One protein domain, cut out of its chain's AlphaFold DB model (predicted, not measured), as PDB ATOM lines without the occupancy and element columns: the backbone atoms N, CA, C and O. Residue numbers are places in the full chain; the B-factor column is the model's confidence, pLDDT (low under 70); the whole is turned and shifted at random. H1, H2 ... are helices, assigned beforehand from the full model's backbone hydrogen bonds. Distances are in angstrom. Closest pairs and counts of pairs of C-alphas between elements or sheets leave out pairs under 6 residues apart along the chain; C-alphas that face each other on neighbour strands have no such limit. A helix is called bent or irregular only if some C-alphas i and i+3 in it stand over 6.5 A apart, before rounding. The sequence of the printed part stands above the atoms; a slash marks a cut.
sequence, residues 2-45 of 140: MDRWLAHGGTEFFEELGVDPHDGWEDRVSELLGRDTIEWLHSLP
ATOM      1  N   MET A   2      21.143   7.529  49.618       86.00
ATOM      2  CA  MET A   2      20.349   6.391  49.124       86.00
ATOM      3  C   MET A   2      20.303   5.200  50.097       86.00
ATOM      4  O   MET A   2      19.225   4.859  50.554       86.00
ATOM      5  N   ASP A   3      21.447   4.652  50.523       87.06
ATOM      6  CA  ASP A   3      21.474   3.464  51.406       87.06
ATOM      7  C   ASP A   3      20.683   3.643  52.709       87.06
ATOM      8  O   ASP A   3      20.015   2.731  53.185       87.06
ATOM      9  N   ARG A   4      20.735   4.851  53.280       84.06
ATOM     10  CA  ARG A   4      19.988   5.183  54.493       84.06
ATOM     11  C   ARG A   4      18.489   5.233  54.223       84.06
ATOM     12  O   ARG A   4      17.717   4.844  55.084       84.06
ATOM     13  N   TRP A   5      18.077   5.730  53.063       85.88
ATOM     14  CA  TRP A   5      16.668   5.737  52.692       85.88
ATOM     15  C   TRP A   5      16.156   4.323  52.391       85.88
ATOM     16  O   TRP A   5      15.101   3.948  52.899       85.88
ATOM     17  N   LEU A   6      16.942   3.509  51.679       90.56
ATOM     18  CA  LEU A   6      16.628   2.100  51.424       90.56
ATOM     19  C   LEU A   6      16.392   1.329  52.730       90.56
ATOM     20  O   LEU A   6      15.375   0.661  52.866       90.56
ATOM     21  N   ALA A   7      17.254   1.526  53.732       86.88
ATOM     22  CA  ALA A   7      17.129   0.895  55.048       86.88
ATOM     23  C   ALA A   7      15.902   1.336  55.879       86.88
ATOM     24  O   ALA A   7      15.667   0.784  56.951       86.88
ATOM     25  N   HIS A   8      15.139   2.337  55.431       86.50
ATOM     26  CA  HIS A   8      13.994   2.891  56.157       86.50
ATOM     27  C   HIS A   8      12.708   2.889  55.312       86.50
ATOM     28  O   HIS A   8      11.910   3.823  55.396       86.50
ATOM     29  N   GLY A   9      12.501   1.837  54.513       86.44
ATOM     30  CA  GLY A   9      11.299   1.637  53.687       86.44
ATOM     31  C   GLY A   9      11.474   1.988  52.206       86.44
ATOM     32  O   GLY A   9      10.534   1.873  51.423       86.44
ATOM     33  N   GLY A  10      12.660   2.464  51.807       92.12
ATOM     34  CA  GLY A  10      12.945   2.794  50.411       92.12
ATOM     35  C   GLY A  10      13.037   1.556  49.516       92.12
ATOM     36  O   GLY A  10      12.661   1.630  48.351       92.12
ATOM     37  N   THR A  11      13.494   0.418  50.048       93.00
ATOM     38  CA  THR A  11      13.554  -0.841  49.289       93.00
ATOM     39  C   THR A  11      12.166  -1.271  48.833       93.00
ATOM     40  O   THR A  11      11.957  -1.467  47.639       93.00
ATOM     41  N   GLU A  12      11.202  -1.325  49.748       92.81
ATOM     42  CA  GLU A  12       9.821  -1.716  49.462       92.81
ATOM     43  C   GLU A  12       9.166  -0.766  48.449       92.81
ATOM     44  O   GLU A  12       8.461  -1.216  47.549       92.81
ATOM     45  N   PHE A  13       9.450   0.540  48.538       94.50
ATOM     46  CA  PHE A  13       8.983   1.532  47.564       94.50
ATOM     47  C   PHE A  13       9.479   1.229  46.143       94.50
ATOM     48  O   PHE A  13       8.702   1.249  45.187       94.50
ATOM     49  N   PHE A  14      10.771   0.938  45.982       95.19
ATOM     50  CA  PHE A  14      11.331   0.610  44.671       95.19
ATOM     51  C   PHE A  14      10.854  -0.741  44.142       95.19
ATOM     52  O   PHE A  14      10.586  -0.863  42.945       95.19
ATOM     53  N   GLU A  15      10.707  -1.736  45.019       94.81
ATOM     54  CA  GLU A  15      10.156  -3.045  44.671       94.81
ATOM     55  C   GLU A  15       8.712  -2.935  44.168       94.81
ATOM     56  O   GLU A  15       8.382  -3.529  43.141       94.81
ATOM     57  N   GLU A  16       7.870  -2.130  44.825       94.56
ATOM     58  CA  GLU A  16       6.484  -1.883  44.403       94.56
ATOM     59  C   GLU A  16       6.416  -1.226  43.017       94.56
ATOM     60  O   GLU A  16       5.571  -1.578  42.190       94.56
ATOM     61  N   LEU A  17       7.341  -0.307  42.730       94.56
ATOM     62  CA  LEU A  17       7.439   0.347  41.426       94.56
ATOM     63  C   LEU A  17       8.135  -0.513  40.358       94.56
ATOM     64  O   LEU A  17       8.059  -0.188  39.169       94.56
ATOM     65  N   GLY A  18       8.809  -1.597  40.752       95.38
ATOM     66  CA  GLY A  18       9.624  -2.421  39.861       95.38
ATOM     67  C   GLY A  18      10.799  -1.653  39.247       95.38
ATOM     68  O   GLY A  18      11.098  -1.837  38.064       95.38
ATOM     69  N   VAL A  19      11.425  -0.759  40.018       95.56
ATOM     70  CA  VAL A  19      12.531   0.112  39.581       95.56
ATOM     71  C   VAL A  19      13.798  -0.219  40.367       95.56
ATOM     72  O   VAL A  19      13.736  -0.394  41.578       95.56
ATOM     73  N   ASP A  20      14.951  -0.287  39.697       93.94
ATOM     74  CA  ASP A  20      16.239  -0.483  40.372       93.94
ATOM     75  C   ASP A  20      16.723   0.846  40.994       93.94
ATOM     76  O   ASP A  20      16.957   1.806  40.254       93.94
ATOM     77  N   PRO A  21      16.914   0.932  42.326       92.25
ATOM     78  CA  PRO A  21      17.426   2.136  42.989       92.25
ATOM     79  C   PRO A  21      18.836   2.561  42.557       92.25
ATOM     80  O   PRO A  21      19.267   3.675  42.871       92.25
ATOM     81  N   HIS A  22      19.589   1.684  41.896       90.25
ATOM     82  CA  HIS A  22      20.981   1.908  41.519       90.25
ATOM     83  C   HIS A  22      21.172   2.233  40.032       90.25
ATOM     84  O   HIS A  22      22.307   2.489  39.623       90.25
ATOM     85  N   ASP A  23      20.093   2.275  39.243       88.50
ATOM     86  CA  ASP A  23      20.149   2.511  37.797       88.50
ATOM     87  C   ASP A  23      19.125   3.560  37.339       88.50
ATOM     88  O   ASP A  23      17.970   3.241  37.066       88.50
ATOM     89  N   GLY A  24      19.556   4.829  37.260       84.38
ATOM     90  CA  GLY A  24      18.815   5.915  36.594       84.38
ATOM     91  C   GLY A  24      17.324   5.993  36.946       84.38
ATOM     92  O   GLY A  24      16.476   6.073  36.055       84.38
ATOM     93  N   TRP A  25      16.999   5.910  38.237       93.25
ATOM     94  CA  TRP A  25      15.638   5.673  38.719       93.25
ATOM     95  C   TRP A  25      14.735   6.907  38.648       93.25
ATOM     96  O   TRP A  25      13.512   6.766  38.603       93.25
ATOM     97  N   GLU A  26      15.298   8.115  38.641       93.31
ATOM     98  CA  GLU A  26      14.567   9.369  38.844       93.31
ATOM     99  C   GLU A  26      13.491   9.602  37.777       93.31
ATOM    100  O   GLU A  26      12.333   9.880  38.110       93.31
ATOM    101  N   ASP A  27      13.849   9.445  36.500       94.00
ATOM    102  CA  ASP A  27      12.924   9.637  35.377       94.00
ATOM    103  C   ASP A  27      11.815   8.583  35.399       94.00
ATOM    104  O   ASP A  27      10.640   8.898  35.196       94.00
ATOM    105  N   ARG A  28      12.173   7.331  35.711       95.06
ATOM    106  CA  ARG A  28      11.219   6.221  35.749       95.06
ATOM    107  C   ARG A  28      10.232   6.358  36.902       95.06
ATOM    108  O   ARG A  28       9.034   6.178  36.698       95.06
ATOM    109  N   VAL A  29      10.711   6.708  38.094       95.38
ATOM    110  CA  VAL A  29       9.854   6.988  39.254       95.38
ATOM    111  C   VAL A  29       8.952   8.188  38.970       95.38
ATOM    112  O   VAL A  29       7.757   8.122  39.245       95.38
ATOM    113  N   SER A  30       9.479   9.252  38.362       94.75
ATOM    114  CA  SER A  30       8.684  10.436  38.006       94.75
ATOM    115  C   SER A  30       7.572  10.114  37.003       94.75
ATOM    116  O   SER A  30       6.448  10.598  37.151       94.75
ATOM    117  N   GLU A  31       7.854   9.274  36.003       95.81
ATOM    118  CA  GLU A  31       6.854   8.785  35.047       95.81
ATOM    119  C   GLU A  31       5.765   7.953  35.742       95.81
ATOM    120  O   GLU A  31       4.579   8.173  35.495       95.81
ATOM    121  N   LEU A  32       6.159   7.030  36.629       96.56
ATOM    122  CA  LEU A  32       5.241   6.131  37.338       96.56
ATOM    123  C   LEU A  32       4.348   6.859  38.349       96.56
ATOM    124  O   LEU A  32       3.156   6.568  38.427       96.56
ATOM    125  N   LEU A  33       4.902   7.805  39.111       95.62
ATOM    126  CA  LEU A  33       4.132   8.615  40.060       95.62
ATOM    127  C   LEU A  33       3.210   9.606  39.342       95.62
ATOM    128  O   LEU A  33       2.131   9.928  39.844       95.62
ATOM    129  N   GLY A  34       3.624  10.074  38.164       97.19
ATOM    130  CA  GLY A  34       2.893  11.043  37.365       97.19
ATOM    131  C   GLY A  34       3.018  12.476  37.891       97.19
ATOM    132  O   GLY A  34       3.328  12.737  39.055       97.19
ATOM    133  N   ARG A  35       2.752  13.436  36.998       96.06
ATOM    134  CA  ARG A  35       2.929  14.870  37.270       96.06
ATOM    135  C   ARG A  35       2.121  15.348  38.476       96.06
ATOM    136  O   ARG A  35       2.685  16.012  39.335       96.06
ATOM    137  N   ASP A  36       0.843  14.990  38.545       97.56
ATOM    138  CA  ASP A  36      -0.065  15.489  39.584       97.56
ATOM    139  C   ASP A  36       0.398  15.073  40.990       97.56
ATOM    140  O   ASP A  36       0.371  15.877  41.920       97.56
ATOM    141  N   THR A  37       0.895  13.841  41.140       96.56
ATOM    142  CA  THR A  37       1.454  13.339  42.403       96.56
ATOM    143  C   THR A  37       2.723  14.092  42.785       96.56
ATOM    144  O   THR A  37       2.872  14.500  43.935       96.56
ATOM    145  N   ILE A  38       3.633  14.307  41.832       95.62
ATOM    146  CA  ILE A  38       4.883  15.043  42.062       95.62
ATOM    147  C   ILE A  38       4.599  16.503  42.440       95.62
ATOM    148  O   ILE A  38       5.156  17.011  43.413       95.62
ATOM    149  N   GLU A  39       3.695  17.174  41.724       97.06
ATOM    150  CA  GLU A  39       3.271  18.543  42.040       97.06
ATOM    151  C   GLU A  39       2.609  18.621  43.420       97.06
ATOM    152  O   GLU A  39       2.907  19.529  44.199       97.06
ATOM    153  N   TRP A  40       1.771  17.639  43.765       97.62
ATOM    154  CA  TRP A  40       1.183  17.538  45.096       97.62
ATOM    155  C   TRP A  40       2.253  17.373  46.183       97.62
ATOM    156  O   TRP A  40       2.232  18.135  47.151       97.62
ATOM    157  N   LEU A  41       3.221  16.466  46.014       95.44
ATOM    158  CA  LEU A  41       4.327  16.276  46.962       95.44
ATOM    159  C   LEU A  41       5.134  17.567  47.162       95.44
ATOM    160  O   LEU A  41       5.437  17.931  48.297       95.44
ATOM    161  N   HIS A  42       5.422  18.303  46.084       94.62
ATOM    162  CA  HIS A  42       6.102  19.602  46.160       94.62
ATOM    163  C   HIS A  42       5.268  20.698  46.834       94.62
ATOM    164  O   HIS A  42       5.833  21.665  47.347       94.62
ATOM    165  N   SER A  43       3.940  20.568  46.835       96.44
ATOM    166  CA  SER A  43       3.033  21.523  47.480       96.44
ATOM    167  C   SER A  43       2.897  21.323  48.993       96.44
ATOM    168  O   SER A  43       2.353  22.196  49.675       96.44
ATOM    169  N   LEU A  44       3.371  20.191  49.531       97.00
ATOM    170  CA  LEU A  44       3.211  19.866  50.944       97.00
ATOM    171  C   LEU A  44       3.957  20.874  51.835       97.00
ATOM    172  O   LEU A  44       5.135  21.161  51.612       97.00
ATOM    173  N   PRO A  45       3.299  21.416  52.875       97.12
ATOM    174  CA  PRO A  45       3.938  22.368  53.764       97.12
ATOM    175  C   PRO A  45       4.976  21.667  54.648       97.12
ATOM    176  O   PRO A  45       4.730  20.593  55.190       97.12
TER     177      PRO A  45
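Overview. This is residues 2 to 45 of the 140 residues of an uncharacterized protein of Rhizobium esperanzae (UniProt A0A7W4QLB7). Three helices make an open U: H1, the longest, and H3 form two sides that stand away from each other, and H2 runs across the base between them. The middle of the U is empty and contacts are few; H1 has a sharp kink, and the far part of H3, with the tail after it, residues 39 to 45, sticks out free. The printed part has 44 residues with three named helices, in the order H1, H2, H3, and no named strand; the class is all helix. The whole is only just loose, close to compact, with a radius of gyration of the C-alphas of 11.2 A and spans of 26 by 22 by 16 A.

Along the chain. H1, residues 2 to 17, begins with C-alpha 2 at (20.349, 6.391, 49.124) and measures 16.2 A from first to last C-alpha. It has a kink of 88 degrees near residue 9 and is irregular: C-alphas 8 and 11 are 7.8 A apart. H2, residues 25 to 33, measures 12.0 A, with C-alpha 25 at (15.638, 5.673, 38.719). H3, residues 35 to 43, measures 12.2 A and ends with C-alpha 43 at (3.033, 21.523, 47.480).

Arrangement. H1 is close to H2 but not clearly touching it, with 2 pairs of C-alphas within 8 A. Their closest C-alphas are those of Leu 17 and Val 29, 7.4 A apart. The line of H1 is a rough one; it stands to that of H2 at a steep tilt of 47 degrees, and the two run the same way. H2 is close to H3 but not clearly touching it, with 1 pair of C-alphas within 8 A, those of Ser 30 and Ile 38 at 7.2 A. The lines of H2 and H3 are about perpendicular, at 79 degrees. H1 and H3 are apart. In H2 and H3 every O i to N i+4 pair is within hydrogen-bond range; in H1 this holds for 8 of 12 pairs.

Size, cuts and confidence. The two C-alphas farthest apart are those of Asp 23 and Pro 45, at 30.2 A, and the first and last printed C-alphas, of Met 2 and Pro 45, are 23.4 A apart. The printed part has no cut. The link from H1 to H2, with 7 residues between them, is short, and the link from H2 to H3, with 1 residue, is tight. Residues 39 to 45, of which 39 to 43 belong to H3, stand free. The mean pLDDT of the printed part is 93.1, and no printed residue is under 70.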